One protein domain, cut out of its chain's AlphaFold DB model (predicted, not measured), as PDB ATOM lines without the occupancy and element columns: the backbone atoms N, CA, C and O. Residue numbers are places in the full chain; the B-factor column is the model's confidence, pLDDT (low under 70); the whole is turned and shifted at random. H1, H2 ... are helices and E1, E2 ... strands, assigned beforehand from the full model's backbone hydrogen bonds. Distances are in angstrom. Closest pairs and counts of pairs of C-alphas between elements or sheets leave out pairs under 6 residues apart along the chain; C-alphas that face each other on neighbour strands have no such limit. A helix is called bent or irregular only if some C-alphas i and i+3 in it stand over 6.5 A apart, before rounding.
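What this domain is: This is residues 170 to 266 of the 266 residues of an uncharacterized protein of Candidatus Gottesmanbacteria bacterium RBG_16_37_8 (UniProt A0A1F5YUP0). What shape do these coordinates draw? A long hairpin of two sharply bent strands, E2 and E3, makes the length of one twisted antiparallel sheet, with E1 beside E2 and the short E4 and E5 beside E3. The small helix H1 lies over the sheet near E1, and H2 only grazes the sheet. What is it made of, and how large is it? The printed part has 97 residues with two named helices and then five named strands, H1 H2 E1 E2 E3 E4 E5, and its class is mostly strand. It is elongated, spanning 51 by 27 by 21 A, and only just loose, close to compact, with a radius of gyration of the C-alphas of 15.2 A.

Where its parts are: Where are the helices? H1 is residues 170 to 176, 10.1 A long, from C-alpha 170 at (12.956, 31.456, -16.377); H2 is residues 182 to 185, 5.5 A. Where are the strands? E1 is residues 201 to 208, 18.5 A; E2 is residues 211 to 230, 43.9 A; E3 is residues 235 to 252, 44.4 A. E4 is residues 255 to 259, 12.9 A, and E5 is residues 263 to 265, 6.5 A, ending with C-alpha 265 at (16.717, 48.969, -1.996). Where do strands bend? E1 bends by 72 degrees at residue 205, E2 by 79 degrees at residue 220 and E3 by 75 degrees at residue 245.

How they stand to each other: How do the helices stand? H1 is on the sheet at a height of 9.0 A, over E2 and only just not over E3, on which 2 of its C-alphas fall; it runs slantwise to the strands, at 34 degrees to E2 on the local plane. H2 only grazes the sheet, and its closest C-alphas with E2 are those of Ala 185 and Trp 226, 7.0 A apart. Every O i to N i+4 pair of H1 is within hydrogen-bond range, and H2 is too short for one. How do the strands pair? E1 to E4 form a meander, each strand the antiparallel neighbour of the one before: N 204 and O 215 are 2.9 A apart, N 224 and O 241 2.9 A, and N 250 and O 257 3.0 A, within hydrogen-bond range. What makes the sheet branched? E3 has E2 on one side and both E4 and E5 on the other side; E5 is antiparallel to it, with N 264 and O 244 2.8 A apart.

The domain as a whole: How far does it reach? The two C-alphas farthest apart, those of Thr 210 and Gln 234, are 51.7 A apart. Is it continuous, and which link is long? The printed part has no cut; the link from H2 to E1, residues 186 to 200, is long. How confident is the model? The mean pLDDT of the printed part is 95.1, and no printed residue is under 70.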
ATOM      1  N   GLU A 170      12.503  30.632 -15.242       93.88
ATOM      2  CA  GLU A 170      12.956  31.456 -16.377       93.88
ATOM      3  C   GLU A 170      11.974  32.586 -16.725       93.88
ATOM      4  O   GLU A 170      12.361  33.733 -16.937       93.88
ATOM      5  N   GLY A 171      10.672  32.285 -16.748       94.50
ATOM      6  CA  GLY A 171       9.641  33.288 -17.007       94.50
ATOM      7  C   GLY A 171       9.588  34.348 -15.908       94.50
ATOM      8  O   GLY A 171       9.391  35.523 -16.196       94.50
ATOM      9  N   ILE A 172       9.825  33.954 -14.657       96.00
ATOM     10  CA  ILE A 172       9.836  34.865 -13.508       96.00
ATOM     11  C   ILE A 172      11.072  35.761 -13.504       96.00
ATOM     12  O   ILE A 172      10.945  36.955 -13.232       96.00
ATOM     13  N   LEU A 173      12.241  35.226 -13.867       95.19
ATOM     14  CA  LEU A 173      13.446  36.030 -14.073       95.19
ATOM     15  C   LEU A 173      13.230  37.085 -15.160       95.19
ATOM     16  O   LEU A 173      13.581  38.243 -14.965       95.19
ATOM     17  N   ASN A 174      12.559  36.734 -16.257       93.50
ATOM     18  CA  ASN A 174      12.216  37.706 -17.296       93.50
ATOM     19  C   ASN A 174      11.206  38.759 -16.808       93.50
ATOM     20  O   ASN A 174      11.360  39.950 -17.092       93.50
ATOM     21  N   SER A 175      10.200  38.345 -16.034       95.06
ATOM     22  CA  SER A 175       9.184  39.244 -15.476       95.06
ATOM     23  C   SER A 175       9.726  40.198 -14.408       95.06
ATOM     24  O   SER A 175       9.123  41.252 -14.198       95.06
ATOM     25  N   VAL A 176      10.855  39.891 -13.754       94.88
ATOM     26  CA  VAL A 176      11.413  40.746 -12.689       94.88
ATOM     27  C   VAL A 176      11.744  42.152 -13.192       94.88
ATOM     28  O   VAL A 176      11.571  43.131 -12.471       94.88
ATOM     29  N   TRP A 177      12.134  42.279 -14.462       92.56
ATOM     30  CA  TRP A 177      12.437  43.559 -15.101       92.56
ATOM     31  C   TRP A 177      11.226  44.477 -15.275       92.56
ATOM     32  O   TRP A 177      11.396  45.660 -15.575       92.56
ATOM     33  N   ALA A 178      10.015  43.936 -15.151       93.50
ATOM     34  CA  ALA A 178       8.763  44.682 -15.186       93.50
ATOM     35  C   ALA A 178       8.253  45.032 -13.777       93.50
ATOM     36  O   ALA A 178       7.134  45.517 -13.637       93.50
ATOM     37  N   GLN A 179       9.050  44.785 -12.732       93.31
ATOM     38  CA  GLN A 179       8.680  45.063 -11.347       93.31
ATOM     39  C   GLN A 179       9.453  46.264 -10.788       93.31
ATOM     40  O   GLN A 179      10.658  46.380 -11.018       93.31
ATOM     41  N   PRO A 180       8.812  47.134  -9.989       90.69
ATOM     42  CA  PRO A 180       9.514  48.165  -9.237       90.69
ATOM     43  C   PRO A 180      10.606  47.612  -8.307       90.69
ATOM     44  O   PRO A 180      10.377  46.591  -7.650       90.69
ATOM     45  N   PRO A 181      11.758  48.305  -8.186       88.50
ATOM     46  CA  PRO A 181      12.090  49.580  -8.843       88.50
ATOM     47  C   PRO A 181      12.703  49.444 -10.255       88.50
ATOM     48  O   PRO A 181      13.060  50.455 -10.860       88.50
ATOM     49  N   LEU A 182      12.857  48.222 -10.784       87.06
ATOM     50  CA  LEU A 182      13.518  47.973 -12.073       87.06
ATOM     51  C   LEU A 182      12.719  48.548 -13.250       87.06
ATOM     52  O   LEU A 182      13.307  49.147 -14.148       87.06
ATOM     53  N   ASP A 183      11.392  48.428 -13.229       89.50
ATOM     54  CA  ASP A 183      10.506  48.936 -14.287       89.50
ATOM     55  C   ASP A 183      10.661  50.445 -14.545       89.50
ATOM     56  O   ASP A 183      10.638  50.908 -15.687       89.50
ATOM     57  N   THR A 184      10.862  51.207 -13.477       84.25
ATOM     58  CA  THR A 184      10.890  52.665 -13.488       84.25
ATOM     59  C   THR A 184      12.215  53.156 -14.057       84.25
ATOM     60  O   THR A 184      12.238  54.065 -14.885       84.25
ATOM     61  N   ALA A 185      13.323  52.521 -13.665       79.44
ATOM     62  CA  ALA A 185      14.662  52.921 -14.084       79.44
ATOM     63  C   ALA A 185      14.983  52.552 -15.544       79.44
ATOM     64  O   ALA A 185      15.762  53.249 -16.192       79.44
ATOM     65  N   ARG A 186      14.331  51.523 -16.104       82.38
ATOM     66  CA  ARG A 186      14.542  51.082 -17.498       82.38
ATOM     67  C   ARG A 186      14.195  52.121 -18.560       82.38
ATOM     68  O   ARG A 186      14.675  52.015 -19.682       82.38
ATOM     69  N   ASN A 187      13.371  53.108 -18.220       87.12
ATOM     70  CA  ASN A 187      12.977  54.163 -19.153       87.12
ATOM     71  C   ASN A 187      13.985  55.325 -19.218       87.12
ATOM     72  O   ASN A 187      13.796  56.245 -20.014       87.12
ATOM     73  N   TYR A 188      15.035  55.307 -18.393       88.88
ATOM     74  CA  TYR A 188      16.057  56.349 -18.382       88.88
ATOM     75  C   TYR A 188      17.201  56.045 -19.355       88.88
ATOM     76  O   TYR A 188      17.538  54.892 -19.630       88.88
ATOM     77  N   SER A 189      17.826  57.105 -19.868       88.31
ATOM     78  CA  SER A 189      19.031  57.004 -20.690       88.31
ATOM     79  C   SER A 189      20.180  56.369 -19.909       88.31
ATOM     80  O   SER A 189      20.336  56.625 -18.716       88.31
ATOM     81  N   GLY A 190      20.994  55.556 -20.582       90.81
ATOM     82  CA  GLY A 190      22.165  54.932 -19.961       90.81
ATOM     83  C   GLY A 190      21.820  53.928 -18.859       90.81
ATOM     84  O   GLY A 190      22.622  53.744 -17.950       90.81
ATOM     85  N   PHE A 191      20.624  53.323 -18.894       93.94
ATOM     86  CA  PHE A 191      20.265  52.268 -17.953       93.94
ATOM     87  C   PHE A 191      21.173  51.044 -18.136       93.94
ATOM     88  O   PHE A 191      21.190  50.406 -19.188       93.94
ATOM     89  N   GLU A 192      21.909  50.716 -17.082       95.25
ATOM     90  CA  GLU A 192      22.889  49.641 -17.006       95.25
ATOM     91  C   GLU A 192      22.573  48.769 -15.789       95.25
ATOM     92  O   GLU A 192      22.625  49.238 -14.651       95.25
ATOM     93  N   CYS A 193      22.300  47.489 -16.020       95.25
ATOM     94  CA  CYS A 193      22.280  46.437 -15.002       95.25
ATOM     95  C   CYS A 193      23.014  45.209 -15.556       95.25
ATOM     96  O   CYS A 193      23.136  45.079 -16.779       95.25
ATOM     97  N   PRO A 194      23.450  44.272 -14.698       94.81
ATOM     98  CA  PRO A 194      23.868  42.948 -15.142       94.81
ATOM     99  C   PRO A 194      22.811  42.295 -16.044       94.81
ATOM    100  O   PRO A 194      21.629  42.271 -15.705       94.81
ATOM    101  N   SER A 195      23.241  41.790 -17.202       88.31
ATOM    102  CA  SER A 195      22.359  41.165 -18.196       88.31
ATOM    103  C   SER A 195      21.978  39.725 -17.846       88.31
ATOM    104  O   SER A 195      20.918  39.270 -18.262       88.31
ATOM    105  N   GLN A 196      22.826  39.027 -17.088       93.25
ATOM    106  CA  GLN A 196      22.629  37.646 -16.638       93.25
ATOM    107  C   GLN A 196      22.099  37.661 -15.206       93.25
ATOM    108  O   GLN A 196      22.864  37.715 -14.243       93.25
ATOM    109  N   LEU A 197      20.774  37.702 -15.054       93.25
ATOM    110  CA  LEU A 197      20.147  37.736 -13.732       93.25
ATOM    111  C   LEU A 197      20.311  36.423 -12.972       93.25
ATOM    112  O   LEU A 197      20.288  36.435 -11.743       93.25
ATOM    113  N   GLU A 198      20.492  35.317 -13.686       94.38
ATOM    114  CA  GLU A 198      20.687  33.978 -13.135       94.38
ATOM    115  C   GLU A 198      21.909  33.919 -12.205       94.38
ATOM    116  O   GLU A 198      21.914  33.169 -11.232       94.38
ATOM    117  N   ASP A 199      22.913  34.767 -12.449       95.50
ATOM    118  CA  ASP A 199      24.130  34.855 -11.632       95.50
ATOM    119  C   ASP A 199      23.920  35.636 -10.318       95.50
ATOM    120  O   ASP A 199      24.746  35.589  -9.399       95.50
ATOM    121  N   TYR A 200      22.819  36.386 -10.221       96.56
ATOM    122  CA  TYR A 200      22.507  37.262  -9.089       96.56
ATOM    123  C   TYR A 200      21.294  36.787  -8.297       96.56
ATOM    124  O   TYR A 200      21.208  37.080  -7.105       96.56
ATOM    125  N   ILE A 201      20.362  36.081  -8.937       97.19
ATOM    126  CA  ILE A 201      19.064  35.723  -8.375       97.19
ATOM    127  C   ILE A 201      18.886  34.208  -8.425       97.19
ATOM    128  O   ILE A 201      18.737  33.612  -9.487       97.19
ATOM    129  N   ASP A 202      18.813  33.602  -7.246       97.81
ATOM    130  CA  ASP A 202      18.424  32.206  -7.083       97.81
ATOM    131  C   ASP A 202      16.902  32.105  -6.931       97.81
ATOM    132  O   ASP A 202      16.313  32.714  -6.030       97.81
ATOM    133  N   VAL A 203      16.261  31.341  -7.816       97.81
ATOM    134  CA  VAL A 203      14.806  31.160  -7.833       97.81
ATOM    135  C   VAL A 203      14.459  29.785  -7.282       97.81
ATOM    136  O   VAL A 203      14.696  28.754  -7.909       97.81
ATOM    137  N   THR A 204      13.830  29.770  -6.112       97.88
ATOM    138  CA  THR A 204      13.473  28.539  -5.401       97.88
ATOM    139  C   THR A 204      11.975  28.460  -5.159       97.88
ATOM    140  O   THR A 204      11.299  29.472  -4.984       97.88
ATOM    141  N   LEU A 205      11.425  27.247  -5.155       98.38
ATOM    142  CA  LEU A 205      10.039  27.045  -4.743       98.38
ATOM    143  C   LEU A 205       9.915  27.363  -3.248       98.38
ATOM    144  O   LEU A 205      10.695  26.856  -2.443       98.38
ATOM    145  N   GLY A 206       8.924  28.166  -2.882       98.12
ATOM    146  CA  GLY A 206       8.663  28.547  -1.500       98.12
ATOM    147  C   GLY A 206       7.176  28.578  -1.173       98.12
ATOM    148  O   GLY A 206       6.310  28.347  -2.023       98.12
ATOM    149  N   LYS A 207       6.892  28.882   0.089       97.81
ATOM    150  CA  LYS A 207       5.545  29.060   0.615       97.81
ATOM    151  C   LYS A 207       5.515  30.325   1.467       97.81
ATOM    152  O   LYS A 207       6.427  30.567   2.254       97.81
ATOM    153  N   LEU A 208       4.483  31.140   1.285       97.31
ATOM    154  CA  LEU A 208       4.208  32.303   2.121       97.31
ATOM    155  C   LEU A 208       2.782  32.165   2.638       97.31
ATOM    156  O   LEU A 208       1.832  32.164   1.857       97.31
ATOM    157  N   GLU A 209       2.650  32.000   3.954       95.62
ATOM    158  CA  GLU A 209       1.378  31.705   4.618       95.62
ATOM    159  C   GLU A 209       0.716  30.442   4.034       95.62
ATOM    160  O   GLU A 209       1.138  29.319   4.312       95.62
ATOM    161  N   THR A 210      -0.315  30.608   3.206       96.12
ATOM    162  CA  THR A 210      -1.051  29.515   2.561       96.12
ATOM    163  C   THR A 210      -0.824  29.437   1.054       96.12
ATOM    164  O   THR A 210      -1.493  28.639   0.407       96.12
ATOM    165  N   LYS A 211       0.047  30.277   0.487       97.81
ATOM    166  CA  LYS A 211       0.256  30.403  -0.960       97.81
ATOM    167  C   LYS A 211       1.583  29.780  -1.367       97.81
ATOM    168  O   LYS A 211       2.606  30.021  -0.718       97.81
ATOM    169  N   TYR A 212       1.570  29.018  -2.454       98.25
ATOM    170  CA  TYR A 212       2.790  28.519  -3.083       98.25
ATOM    171  C   TYR A 212       3.273  29.491  -4.160       98.25
ATOM    172  O   TYR A 212       2.483  30.130  -4.855       98.25
ATOM    173  N   GLY A 213       4.587  29.613  -4.296       98.38
ATOM    174  CA  GLY A 213       5.184  30.604  -5.177       98.38
ATOM    175  C   GLY A 213       6.686  30.432  -5.331       98.38
ATOM    176  O   GLY A 213       7.269  29.449  -4.870       98.38
ATOM    177  N   TRP A 214       7.313  31.410  -5.966       98.50
ATOM    178  CA  TRP A 214       8.754  31.454  -6.164       98.50
ATOM    179  C   TRP A 214       9.378  32.475  -5.223       98.50
ATOM    180  O   TRP A 214       8.948  33.626  -5.162       98.50
ATOM    181  N   ASN A 215      10.403  32.054  -4.492       98.31
ATOM    182  CA  ASN A 215      11.270  32.926  -3.725       98.31
ATOM    183  C   ASN A 215      12.484  33.287  -4.587       98.31
ATOM    184  O   ASN A 215      13.231  32.402  -5.004       98.31
ATOM    185  N   LEU A 216      12.652  34.576  -4.858       98.19
ATOM    186  CA  LEU A 216      13.775  35.141  -5.594       98.19
ATOM    187  C   LEU A 216      14.765  35.688  -4.568       98.19
ATOM    188  O   LEU A 216      14.524  36.745  -3.982       98.19
ATOM    189  N   ASN A 217      15.856  34.965  -4.335       98.12
ATOM    190  CA  ASN A 217      16.898  35.354  -3.391       98.12
ATOM    191  C   ASN A 217      18.057  36.009  -4.142       98.12
ATOM    192  O   ASN A 217      18.677  35.377  -4.996       98.12
ATOM    193  N   PHE A 218      18.384  37.253  -3.797       96.81
ATOM    194  CA  PHE A 218      19.538  37.944  -4.366       96.81
ATOM    195  C   PHE A 218      20.813  37.426  -3.690       96.81
ATOM    196  O   PHE A 218      21.129  37.817  -2.567       96.81
ATOM    197  N   GLN A 219      21.528  36.517  -4.358       97.00
ATOM    198  CA  GLN A 219      22.785  35.931  -3.871       97.00
ATOM    199  C   GLN A 219      23.898  36.980  -3.809       97.00
ATOM    200  O   GLN A 219      24.722  36.981  -2.897       97.00
ATOM    201  N   ASN A 220      23.877  37.903  -4.771       95.38
ATOM    202  CA  ASN A 220      24.767  39.048  -4.850       95.38
ATOM    203  C   ASN A 220      23.938  40.333  -4.972       95.38
ATOM    204  O   ASN A 220      22.880  40.314  -5.609       95.38
ATOM    205  N   PRO A 221      24.403  41.467  -4.419       96.44
ATOM    206  CA  PRO A 221      23.716  42.736  -4.604       96.44
ATOM    207  C   PRO A 221      23.628  43.108  -6.094       96.44
ATOM    208  O   PRO A 221      24.650  43.301  -6.754       96.44
ATOM    209  N   LEU A 222      22.410  43.238  -6.620       96.69
ATOM    210  CA  LEU A 222      22.168  43.636  -8.007       96.69
ATOM    211  C   LEU A 222      22.204  45.162  -8.089       96.69
ATOM    212  O   LEU A 222      21.285  45.833  -7.621       96.69
ATOM    213  N   THR A 223      23.276  45.715  -8.653       97.00
ATOM    214  CA  THR A 223      23.420  47.167  -8.812       97.00
ATOM    215  C   THR A 223      23.038  47.584 -10.219       97.00
ATOM    216  O   THR A 223      23.562  47.056 -11.196       97.00
ATOM    217  N   CYS A 224      22.146  48.559 -10.295       96.44
ATOM    218  CA  CYS A 224      21.669  49.157 -11.525       96.44
ATOM    219  C   CYS A 224      21.981  50.648 -11.512       96.44
ATOM    220  O   CYS A 224      21.879  51.293 -10.468       96.44
ATOM    221  N   SER A 225      22.345  51.213 -12.657       96.44
ATOM    222  CA  SER A 225      22.632  52.639 -12.793       96.44
ATOM    223  C   SER A 225      21.983  53.234 -14.031       96.44
ATOM    224  O   SER A 225      21.678  52.509 -14.966       96.44
ATOM    225  N   TRP A 226      21.719  54.535 -14.014       96.38
ATOM    226  CA  TRP A 226      21.162  55.272 -15.145       96.38
ATOM    227  C   TRP A 226      21.591  56.733 -15.097       96.38
ATOM    228  O   TRP A 226      22.077  57.231 -14.077       96.38
ATOM    229  N   GLU A 227      21.398  57.430 -16.204       95.12
ATOM    230  CA  GLU A 227      21.642  58.857 -16.323       95.12
ATOM    231  C   GLU A 227      20.328  59.629 -16.206       95.12
ATOM    232  O   GLU A 227      19.333  59.333 -16.870       95.12
ATOM    233  N   GLU A 228      20.325  60.643 -15.348       94.25
ATOM    234  CA  GLU A 228      19.207  61.553 -15.149       94.25
ATOM    235  C   GLU A 228      19.661  62.979 -15.470       94.25
ATOM    236  O   GLU A 228      20.609  63.499 -14.871       94.25
ATOM    237  N   PHE A 229      18.990  63.624 -16.425       93.06
ATOM    238  CA  PHE A 229      19.291  65.003 -16.792       93.06
ATOM    239  C   PHE A 229      18.606  65.983 -15.828       93.06
ATOM    240  O   PHE A 229      17.379  66.067 -15.765       93.06
ATOM    241  N   ASP A 230      19.403  66.747 -15.081       93.38
ATOM    242  CA  ASP A 230      18.918  67.829 -14.225       93.38
ATOM    243  C   ASP A 230      18.683  69.079 -15.077       93.38
ATOM    244  O   ASP A 230      19.619  69.794 -15.434       93.38
ATOM    245  N   ASN A 231      17.414  69.357 -15.385       91.62
ATOM    246  CA  ASN A 231      17.015  70.506 -16.203       91.62
ATOM    247  C   ASN A 231      17.393  71.864 -15.589       91.62
ATOM    248  O   ASN A 231      17.548  72.840 -16.322       91.62
ATOM    249  N   VAL A 232      17.519  71.953 -14.261       92.81
ATOM    250  CA  VAL A 232      17.820  73.213 -13.568       92.81
ATOM    251  C   VAL A 232      19.306  73.518 -13.667       92.81
ATOM    252  O   VAL A 232      19.693  74.652 -13.943       92.81
ATOM    253  N   LYS A 233      20.143  72.501 -13.454       94.56
ATOM    254  CA  LYS A 233      21.604  72.641 -13.503       94.56
ATOM    255  C   LYS A 233      22.187  72.426 -14.896       94.56
ATOM    256  O   LYS A 233      23.347  72.759 -15.107       94.56
ATOM    257  N   GLN A 234      21.397  71.887 -15.826       94.88
ATOM    258  CA  GLN A 234      21.834  71.417 -17.143       94.88
ATOM    259  C   GLN A 234      22.996  70.415 -17.051       94.88
ATOM    260  O   GLN A 234      23.944  70.459 -17.832       94.88
ATOM    261  N   THR A 235      22.934  69.508 -16.074       94.25
ATOM    262  CA  THR A 235      23.965  68.488 -15.829       94.25
ATOM    263  C   THR A 235      23.376  67.088 -15.907       94.25
ATOM    264  O   THR A 235      22.265  66.855 -15.431       94.25
ATOM    265  N   VAL A 236      24.144  66.138 -16.440       94.25
ATOM    266  CA  VAL A 236      23.814  64.710 -16.376       94.25
ATOM    267  C   VAL A 236      24.305  64.156 -15.040       94.25
ATOM    268  O   VAL A 236      25.499  64.198 -14.750       94.25
ATOM    269  N   ASN A 237      23.386  63.651 -14.220       95.06
ATOM    270  CA  ASN A 237      23.705  62.983 -12.964       95.06
ATOM    271  C   ASN A 237      23.598  61.470 -13.152       95.06
ATOM    272  O   ASN A 237      22.556  60.975 -13.581       95.06
ATOM    273  N   LYS A 238      24.641  60.723 -12.774       96.06
ATOM    274  CA  LYS A 238      24.549  59.262 -12.687       96.06
ATOM    275  C   LYS A 238      23.838  58.885 -11.389       96.06
ATOM    276  O   LYS A 238      24.263  59.270 -10.298       96.06
ATOM    277  N   ARG A 239      22.737  58.158 -11.513       95.56
ATOM    278  CA  ARG A 239      21.984  57.560 -10.414       95.56
ATOM    279  C   ARG A 239      22.255  56.067 -10.388       95.56
ATOM    280  O   ARG A 239      22.569  55.468 -11.412       95.56
ATOM    281  N   SER A 240      22.123  55.468  -9.218       96.38
ATOM    282  CA  SER A 240      22.168  54.023  -9.070       96.38
ATOM    283  C   SER A 240      21.319  53.594  -7.891       96.38
ATOM    284  O   SER A 240      21.168  54.359  -6.940       96.38
ATOM    285  N   PHE A 241      20.818  52.367  -7.946       96.06
ATOM    286  CA  PHE A 241      20.332  51.660  -6.772       96.06
ATOM    287  C   PHE A 241      20.952  50.268  -6.719       96.06
ATOM    288  O   PHE A 241      21.341  49.696  -7.742       96.06
ATOM    289  N   THR A 242      20.994  49.704  -5.523       97.38
ATOM    290  CA  THR A 242      21.404  48.324  -5.286       97.38
ATOM    291  C   THR A 242      20.257  47.555  -4.642       97.38
ATOM    292  O   THR A 242      19.731  47.960  -3.604       97.38
ATOM    293  N   LEU A 243      19.888  46.424  -5.245       97.31
ATOM    294  CA  LEU A 243      18.906  45.482  -4.714       97.31
ATOM    295  C   LEU A 243      19.602  44.358  -3.957       97.31
ATOM    296  O   LEU A 243      20.599  43.803  -4.417       97.31
ATOM    297  N   ASN A 244      19.055  44.013  -2.798       97.56
ATOM    298  CA  ASN A 244      19.467  42.863  -2.005       97.56
ATOM    299  C   ASN A 244      18.252  42.263  -1.272       97.56
ATOM    300  O   ASN A 244      17.181  42.870  -1.235       97.56
ATOM    301  N   GLY A 245      18.420  41.104  -0.640       97.44
ATOM    302  CA  GLY A 245      17.375  40.436   0.134       97.44
ATOM    303  C   GLY A 245      16.600  39.431  -0.709       97.44
ATOM    304  O   GLY A 245      17.202  38.646  -1.444       97.44
ATOM    305  N   SER A 246      15.272  39.422  -0.585       97.81
ATOM    306  CA  SER A 246      14.440  38.506  -1.366       97.81
ATOM    307  C   SER A 246      13.081  39.084  -1.749       97.81
ATOM    308  O   SER A 246      12.574  40.022  -1.133       97.81
ATOM    309  N   MET A 247      12.481  38.504  -2.785       97.88
ATOM    310  CA  MET A 247      11.095  38.745  -3.187       97.88
ATOM    311  C   MET A 247      10.349  37.420  -3.258       97.88
ATOM    312  O   MET A 247      10.947  36.384  -3.534       97.88
ATOM    313  N   PHE A 248       9.038  37.455  -3.052       98.19
ATOM    314  CA  PHE A 248       8.193  36.278  -3.208       98.19
ATOM    315  C   PHE A 248       7.077  36.558  -4.209       98.19
ATOM    316  O   PHE A 248       6.345  37.536  -4.059       98.19
ATOM    317  N   VAL A 249       6.935  35.707  -5.222       98.31
ATOM    318  CA  VAL A 249       5.908  35.839  -6.261       98.31
ATOM    319  C   VAL A 249       4.979  34.632  -6.257       98.31
ATOM    320  O   VAL A 249       5.426  33.489  -6.224       98.31
ATOM    321  N   TYR A 250       3.674  34.879  -6.281       98.38
ATOM    322  CA  TYR A 250       2.636  33.850  -6.205       98.38
ATOM    323  C   TYR A 250       1.413  34.251  -7.033       98.38
ATOM    324  O   TYR A 250       1.304  35.395  -7.476       98.38
ATOM    325  N   LEU A 251       0.494  33.308  -7.253       98.00
ATOM    326  CA  LEU A 251      -0.798  33.613  -7.864       98.00
ATOM    327  C   LEU A 251      -1.854  33.862  -6.787       98.00
ATOM    328  O   LEU A 251      -2.057  33.047  -5.886       98.00
ATOM    329  N   ASP A 252      -2.592  34.956  -6.928       97.56
ATOM    330  CA  ASP A 252      -3.805  35.213  -6.168       97.56
ATOM    331  C   ASP A 252      -4.989  35.363  -7.115       97.56
ATOM    332  O   ASP A 252      -5.041  36.282  -7.927       97.56
ATOM    333  N   ASN A 253      -5.920  34.407  -7.056       96.12
ATOM    334  CA  ASN A 253      -7.050  34.310  -7.989       96.12
ATOM    335  C   ASN A 253      -6.628  34.320  -9.474       96.12
ATOM    336  O   ASN A 253      -7.345  34.831 -10.328       96.12
ATOM    337  N   GLY A 254      -5.465  33.732  -9.775       95.62
ATOM    338  CA  GLY A 254      -4.900  33.671 -11.126       95.62
ATOM    339  C   GLY A 254      -4.084  34.900 -11.534       95.62
ATOM    340  O   GLY A 254      -3.482  34.879 -12.602       95.62
ATOM    341  N   GLU A 255      -4.015  35.937 -10.697       97.06
ATOM    342  CA  GLU A 255      -3.180  37.113 -10.936       97.06
ATOM    343  C   GLU A 255      -1.833  36.989 -10.228       97.06
ATOM    344  O   GLU A 255      -1.762  36.593  -9.065       97.06
ATOM    345  N   GLU A 256      -0.758  37.368 -10.914       97.12
ATOM    346  CA  GLU A 256       0.583  37.376 -10.338       97.12
ATOM    347  C   GLU A 256       0.734  38.510  -9.311       97.12
ATOM    348  O   GLU A 256       0.464  39.681  -9.590       97.12
ATOM    349  N   ARG A 257       1.163  38.160  -8.097       97.88
ATOM    350  CA  ARG A 257       1.392  39.084  -6.982       97.88
ATOM    351  C   ARG A 257       2.833  38.978  -6.513       97.88
ATOM    352  O   ARG A 257       3.335  37.882  -6.290       97.88
ATOM    353  N   TRP A 258       3.467  40.133  -6.326       97.75
ATOM    354  CA  TRP A 258       4.860  40.258  -5.902       97.75
ATOM    355  C   TRP A 258       4.924  40.853  -4.497       97.75
ATOM    356  O   TRP A 258       4.663  42.042  -4.310       97.75
ATOM    357  N   ASN A 259       5.283  40.039  -3.508       97.75
ATOM    358  CA  ASN A 259       5.637  40.506  -2.175       97.75
ATOM    359  C   ASN A 259       7.112  40.942  -2.170       97.75
ATOM    360  O   ASN A 259       8.011  40.166  -2.509       97.75
ATOM    361  N   ARG A 260       7.348  42.198  -1.778       97.06
ATOM    362  CA  ARG A 260       8.673  42.837  -1.738       97.06
ATOM    363  C   ARG A 260       9.067  43.270  -0.327       97.06
ATOM    364  O   ARG A 260       9.996  44.051  -0.173       97.06
ATOM    365  N   ASP A 261       8.397  42.762   0.704       97.31
ATOM    366  CA  ASP A 261       8.611  43.196   2.092       97.31
ATOM    367  C   ASP A 261      10.027  42.871   2.592       97.31
ATOM    368  O   ASP A 261      10.527  43.484   3.534       97.31
ATOM    369  N   ARG A 262      10.688  41.900   1.949       97.00
ATOM    370  CA  ARG A 262      12.068  41.480   2.226       97.00
ATOM    371  C   ARG A 262      13.085  42.028   1.220       97.00
ATOM    372  O   ARG A 262      14.268  41.696   1.320       97.00
ATOM    373  N   LEU A 263      12.647  42.849   0.265       97.50
ATOM    374  CA  LEU A 263      13.525  43.497  -0.701       97.50
ATOM    375  C   LEU A 263      14.137  44.742  -0.061       97.50
ATOM    376  O   LEU A 263      13.439  45.615   0.448       97.50
ATOM    377  N   ILE A 264      15.457  44.843  -0.130       97.50
ATOM    378  CA  ILE A 264      16.212  45.989   0.360       97.50
ATOM    379  C   ILE A 264      16.701  46.768  -0.856       97.50
ATOM    380  O   ILE A 264      17.474  46.244  -1.655       97.50
ATOM    381  N   VAL A 265      16.272  48.025  -0.963       96.88
ATOM    382  CA  VAL A 265      16.717  48.969  -1.996       96.88
ATOM    383  C   VAL A 265      17.610  50.013  -1.332       96.88
ATOM    384  O   VAL A 265      17.198  50.631  -0.348       96.88
ATOM    385  N   LYS A 266      18.833  50.176  -1.835       95.50
ATOM    386  CA  LYS A 266      19.807  51.172  -1.364       95.50
ATOM    387  C   LYS A 266      20.209  52.123  -2.472       95.50
ATOM    388  O   LYS A 266      20.322  51.637  -3.617       95.50
TER     389      LYS A 266